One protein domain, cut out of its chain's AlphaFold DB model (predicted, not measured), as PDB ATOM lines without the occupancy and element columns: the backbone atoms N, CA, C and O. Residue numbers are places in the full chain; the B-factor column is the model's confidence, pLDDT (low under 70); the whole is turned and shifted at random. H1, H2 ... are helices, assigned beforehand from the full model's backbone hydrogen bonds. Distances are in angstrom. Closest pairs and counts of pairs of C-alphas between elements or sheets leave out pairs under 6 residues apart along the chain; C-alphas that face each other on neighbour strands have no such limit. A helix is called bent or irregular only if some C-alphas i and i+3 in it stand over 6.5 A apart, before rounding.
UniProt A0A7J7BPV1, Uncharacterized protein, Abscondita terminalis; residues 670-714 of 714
ATOM      1  N   LEU A 670     103.617 114.702  96.589       88.69
ATOM      2  CA  LEU A 670     104.717 115.459  97.172       88.69
ATOM      3  C   LEU A 670     104.876 116.784  96.412       88.69
ATOM      4  O   LEU A 670     104.617 116.855  95.212       88.69
ATOM      5  N   SER A 671     105.344 117.842  97.080       90.69
ATOM      6  CA  SER A 671     105.832 119.016  96.348       90.69
ATOM      7  C   SER A 671     107.138 118.654  95.635       90.69
ATOM      8  O   SER A 671     107.936 117.898  96.185       90.69
ATOM      9  N   ALA A 672     107.402 119.224  94.455       87.62
ATOM     10  CA  ALA A 672     108.602 118.902  93.669       87.62
ATOM     11  C   ALA A 672     109.911 119.030  94.479       87.62
ATOM     12  O   ALA A 672     110.796 118.189  94.367       87.62
ATOM     13  N   ARG A 673     110.000 120.025  95.378       86.56
ATOM     14  CA  ARG A 673     111.128 120.181  96.316       86.56
ATOM     15  C   ARG A 673     111.247 119.019  97.313       86.56
ATOM     16  O   ARG A 673     112.356 118.577  97.595       86.56
ATOM     17  N   ARG A 674     110.130 118.527  97.867       88.69
ATOM     18  CA  ARG A 674     110.135 117.409  98.829       88.69
ATOM     19  C   ARG A 674     110.423 116.078  98.144       88.69
ATOM     20  O   ARG A 674     111.151 115.265  98.698       88.69
ATOM     21  N   ASP A 675     109.881 115.895  96.947       91.38
ATOM     22  CA  ASP A 675     110.124 114.732  96.101       91.38
ATOM     23  C   ASP A 675     111.596 114.629  95.668       91.38
ATOM     24  O   ASP A 675     112.217 113.587  95.866       91.38
ATOM     25  N   LEU A 676     112.196 115.729  95.194       89.38
ATOM     26  CA  LEU A 676     113.634 115.789  94.907       89.38
ATOM     27  C   LEU A 676     114.482 115.497  96.151       89.38
ATOM     28  O   LEU A 676     115.406 114.696  96.067       89.38
ATOM     29  N   ALA A 677     114.153 116.074  97.313       88.62
ATOM     30  CA  ALA A 677     114.882 115.796  98.553       88.62
ATOM     31  C   ALA A 677     114.829 114.307  98.954       88.62
ATOM     32  O   ALA A 677     115.845 113.746  99.364       88.62
ATOM     33  N   ILE A 678     113.672 113.648  98.790       91.12
ATOM     34  CA  ILE A 678     113.526 112.205  99.034       91.12
ATOM     35  C   ILE A 678     114.326 111.399  98.003       91.12
ATOM     36  O   ILE A 678     115.074 110.506  98.394       91.12
ATOM     37  N   ARG A 679     114.239 111.728  96.707       90.81
ATOM     38  CA  ARG A 679     115.008 111.041  95.654       90.81
ATOM     39  C   ARG A 679     116.520 111.164  95.861       90.81
ATOM     40  O   ARG A 679     117.213 110.163  95.750       90.81
ATOM     41  N   ARG A 680     117.023 112.343  96.246       89.62
ATOM     42  CA  ARG A 680     118.446 112.555  96.575       89.62
ATOM     43  C   ARG A 680     118.887 111.695  97.755       89.62
ATOM     44  O   ARG A 680     119.878 110.984  97.638       89.62
ATOM     45  N   HIS A 681     118.113 111.687  98.841       88.38
ATOM     46  CA  HIS A 681     118.419 110.874 100.020       88.38
ATOM     47  C   HIS A 681     118.364 109.360  99.732       88.38
ATOM     48  O   HIS A 681     119.127 108.602 100.314       88.38
ATOM     49  N   LEU A 682     117.507 108.905  98.810       88.75
ATOM     50  CA  LEU A 682     117.465 107.502  98.367       88.75
ATOM     51  C   LEU A 682     118.623 107.103  97.435       88.75
ATOM     52  O   LEU A 682     118.825 105.910  97.213       88.75
ATOM     53  N   CYS A 683     119.354 108.075  96.886       89.75
ATOM     54  CA  CYS A 683     120.511 107.877  96.011       89.75
ATOM     55  C   CYS A 683     121.840 108.247  96.695       89.75
ATOM     56  O   CYS A 683     122.833 108.443  96.001       89.75
ATOM     57  N   ASP A 684     121.852 108.391  98.027       86.31
ATOM     58  CA  ASP A 684     123.007 108.827  98.829       86.31
ATOM     59  C   ASP A 684     123.623 110.179  98.362       86.31
ATOM     60  O   ASP A 684     124.790 110.484  98.609       86.31
ATOM     61  N   LEU A 685     122.817 111.029  97.706       87.38
ATOM     62  CA  LEU A 685     123.204 112.364  97.233       87.38
ATOM     63  C   LEU A 685     122.992 113.433  98.323       87.38
ATOM     64  O   LEU A 685     122.042 113.335  99.109       87.38
ATOM     65  N   PRO A 686     123.802 114.513  98.352       84.00
ATOM     66  CA  PRO A 686     123.657 115.582  99.337       84.00
ATOM     67  C   PRO A 686     122.255 116.203  99.283       84.00
ATOM     68  O   PRO A 686     121.801 116.665  98.235       84.00
ATOM     69  N   ILE A 687     121.573 116.228 100.434       77.31
ATOM     70  CA  ILE A 687     120.166 116.652 100.572       77.31
ATOM     71  C   ILE A 687     119.954 118.091 100.076       77.31
ATOM     72  O   ILE A 687     118.925 118.394  99.474       77.31
ATOM     73  N   ASN A 688     120.944 118.959 100.294       76.38
ATOM     74  CA  ASN A 688     120.937 120.327  99.801       76.38
ATOM     75  C   ASN A 688     121.437 120.370  98.349       76.38
ATOM     76  O   ASN A 688     122.487 119.810  98.030       76.38
ATOM     77  N   ASP A 689     120.724 121.094  97.487       66.00
ATOM     78  CA  ASP A 689     121.242 121.523  96.186       66.00
ATOM     79  C   ASP A 689     122.249 122.662  96.378       66.00
ATOM     80  O   ASP A 689     121.948 123.839  96.190       66.00
ATOM     81  N   THR A 690     123.477 122.307  96.760       57.72
ATOM     82  CA  THR A 690     124.607 123.249  96.861       57.72
ATOM     83  C   THR A 690     124.971 123.896  95.522       57.72
ATOM     84  O   THR A 690     125.594 124.950  95.510       57.72
ATOM     85  N   TYR A 691     124.530 123.317  94.399       54.81
ATOM     86  CA  TYR A 691     124.671 123.894  93.059       54.81
ATOM     87  C   TYR A 691     123.697 125.044  92.763       54.81
ATOM     88  O   TYR A 691     123.833 125.696  91.730       54.81
ATOM     89  N   VAL A 692     122.755 125.332  93.669       54.12
ATOM     90  CA  VAL A 692     121.978 126.576  93.658       54.12
ATOM     91  C   VAL A 692     121.900 127.161  95.076       54.12
ATOM     92  O   VAL A 692     120.817 127.412  95.606       54.12
ATOM     93  N   GLU A 693     123.057 127.508  95.662       53.44
ATOM     94  CA  GLU A 693     123.081 128.845  96.272       53.44
ATOM     95  C   GLU A 693     122.702 129.809  95.132       53.44
ATOM     96  O   GLU A 693     123.417 129.841  94.126       53.44
ATOM     97  N   PRO A 694     121.576 130.549  95.204       58.62
ATOM     98  CA  PRO A 694     121.322 131.589  94.218       58.62
ATOM     99  C   PRO A 694     122.541 132.518  94.249       58.62
ATOM    100  O   PRO A 694     122.917 132.931  95.351       58.62
ATOM    101  N   PRO A 695     123.185 132.806  93.097       58.94
ATOM    102  CA  PRO A 695     124.473 133.492  93.067       58.94
ATOM    103  C   PRO A 695     124.353 134.745  93.917       58.94
ATOM    104  O   PRO A 695     123.442 135.540  93.673       58.94
ATOM    105  N   ARG A 696     125.181 134.842  94.968       59.75
ATOM    106  CA  ARG A 696     125.006 135.806  96.062       59.75
ATOM    107  C   ARG A 696     124.913 137.210  95.468       59.75
ATOM    108  O   ARG A 696     125.934 137.822  95.181       59.75
ATOM    109  N   ARG A 697     123.691 137.729  95.282       58.81
ATOM    110  CA  ARG A 697     123.409 139.010  94.592       58.81
ATOM    111  C   ARG A 697     123.799 140.238  95.422       58.81
ATOM    112  O   ARG A 697     123.279 141.334  95.225       58.81
ATOM    113  N   HIS A 698     124.663 140.031  96.399       65.75
ATOM    114  CA  HIS A 698     125.131 141.007  97.351       65.75
ATOM    115  C   HIS A 698     126.644 140.863  97.355       65.75
ATOM    116  O   HIS A 698     127.179 139.959  98.002       65.75
ATOM    117  N   ASP A 699     127.323 141.746  96.621       78.25
ATOM    118  CA  ASP A 699     128.746 141.951  96.848       78.25
ATOM    119  C   ASP A 699     128.933 142.233  98.345       78.25
ATOM    120  O   ASP A 699     128.239 143.101  98.896       78.25
ATOM    121  N   PRO A 700     129.831 141.512  99.039       84.19
ATOM    122  CA  PRO A 700     129.994 141.665 100.481       84.19
ATOM    123  C   PRO A 700     130.399 143.098 100.853       84.19
ATOM    124  O   PRO A 700     130.045 143.574 101.929       84.19
ATOM    125  N   GLU A 701     131.062 143.814  99.940       86.25
ATOM    126  CA  GLU A 701     131.396 145.232 100.084       86.25
ATOM    127  C   GLU A 701     130.168 146.151 100.005       86.25
ATOM    128  O   GLU A 701     130.037 147.052 100.829       86.25
ATOM    129  N   LEU A 702     129.213 145.893  99.101       86.94
ATOM    130  CA  LEU A 702     127.950 146.646  99.032       86.94
ATOM    131  C   LEU A 702     127.103 146.441 100.293       86.94
ATOM    132  O   LEU A 702     126.491 147.390 100.777       86.94
ATOM    133  N   HIS A 703     127.100 145.231 100.862       87.31
ATOM    134  CA  HIS A 703     126.397 144.965 102.117       87.31
ATOM    135  C   HIS A 703     127.049 145.683 103.313       87.31
ATOM    136  O   HIS A 703     126.345 146.341 104.080       87.31
ATOM    137  N   LYS A 704     128.386 145.638 103.438       92.69
ATOM    138  CA  LYS A 704     129.129 146.418 104.450       92.69
ATOM    139  C   LYS A 704     128.878 147.920 104.308       92.69
ATOM    140  O   LYS A 704     128.659 148.597 105.307       92.69
ATOM    141  N   LEU A 705     128.902 148.438 103.082       94.38
ATOM    142  CA  LEU A 705     128.725 149.862 102.805       94.38
ATOM    143  C   LEU A 705     127.282 150.317 103.085       94.38
ATOM    144  O   LEU A 705     127.084 151.389 103.651       94.38
ATOM    145  N   ALA A 706     126.283 149.477 102.798       92.50
ATOM    146  CA  ALA A 706     124.898 149.717 103.204       92.50
ATOM    147  C   ALA A 706     124.735 149.755 104.735       92.50
ATOM    148  O   ALA A 706     124.058 150.648 105.242       92.50
ATOM    149  N   LEU A 707     125.390 148.847 105.474       93.94
ATOM    150  CA  LEU A 707     125.403 148.876 106.943       93.94
ATOM    151  C   LEU A 707     126.087 150.144 107.478       93.94
ATOM    152  O   LEU A 707     125.511 150.819 108.321       93.94
ATOM    153  N   GLN A 708     127.243 150.539 106.935       94.50
ATOM    154  CA  GLN A 708     127.934 151.776 107.335       94.50
ATOM    155  C   GLN A 708     127.138 153.054 107.033       94.50
ATOM    156  O   GLN A 708     127.255 154.033 107.768       94.50
ATOM    157  N   ILE A 709     126.352 153.084 105.949       94.06
ATOM    158  CA  ILE A 709     125.437 154.201 105.667       94.06
ATOM    159  C   ILE A 709     124.277 154.195 106.666       94.06
ATOM    160  O   ILE A 709     123.939 155.249 107.200       94.06
ATOM    161  N   PHE A 710     123.705 153.025 106.959       93.38
ATOM    162  CA  PHE A 710     122.615 152.883 107.923       93.38
ATOM    163  C   PHE A 710     123.041 153.307 109.339       93.38
ATOM    164  O   PHE A 710     122.380 154.147 109.947       93.38
ATOM    165  N   GLU A 711     124.196 152.834 109.816       92.31
ATOM    166  CA  GLU A 711     124.807 153.215 111.102       92.31
ATOM    167  C   GLU A 711     125.169 154.707 111.198       92.31
ATOM    168  O   GLU A 711     125.256 155.236 112.299       92.31
ATOM    169  N   ARG A 712     125.373 155.395 110.065       89.88
ATOM    170  CA  ARG A 712     125.586 156.855 110.003       89.88
ATOM    171  C   ARG A 712     124.299 157.672 109.877       89.88
ATOM    172  O   ARG A 712     124.367 158.899 109.923       89.88
ATOM    173  N   SER A 713     123.167 157.015 109.631       86.00
ATOM    174  CA  SER A 713     121.848 157.648 109.474       86.00
ATOM    175  C   SER A 713     120.979 157.578 110.735       86.00
ATOM    176  O   SER A 713     119.920 158.207 110.773       86.00
ATOM    177  N   LEU A 714     121.441 156.823 111.737       73.94
ATOM    178  CA  LEU A 714     120.953 156.785 113.116       73.94
ATOM    179  C   LEU A 714     121.760 157.757 113.995       73.94
ATOM    180  O   LEU A 714     121.141 158.310 114.929       73.94
TER     181      LEU A 714
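What this domain is: This is residues 670 to 714 of the 714 residues of an uncharacterized protein of Abscondita terminalis (UniProt A0A7J7BPV1). Two short helices, H2 and H1, sit at opposite ends of a long strung-out link, far from each other and with no shared core. H2 sticks out at one end together with the free part of the link, residues 690 to 699, and this drawn-out link makes most of the length. The printed part has 45 residues with two named helices, H1 then H2 along the chain, and no named strand; the class is all helix, with 23 of the 45 residues in the helices. The whole is extended, with a radius of gyration of the C-alphas of 18.3 A and spans of 51 by 18 by 12 A.

Where its parts are: H2, the longest helix, runs from Pro 700 to Glu 711, 12 residues and 16.5 A from first to last C-alpha. Its first C-alpha is at (129.994, 141.665, 100.481) and its last at (124.807, 153.215, 111.102). H1 holds residues 672 to 682, 11 residues and 15.2 A long, and begins with C-alpha 672 at (108.602, 118.902, 93.669).

How they stand to each other: H2 and H1 are apart, with no C-alpha of the one within 8 A of the other. A long link of 17 residues, 683 to 699, joins them. Residues 690 to 714, of which 700 to 711 belong to H2, stand free: no C-alpha 8 or more residues away along the chain comes within 10 A of them. In H1 and H2 every O i to N i+4 pair is within hydrogen-bond range. Neither helix is bent.

The domain as a whole: The two C-alphas farthest apart are those of Cys 683 and Leu 714, at 51.8 A. The printed part has no cut and ends at residue 714, the chain's last residue. The mean pLDDT of the printed part is 81.6; the model's confidence is low, under 70, at residues 689 to 698, within the long link.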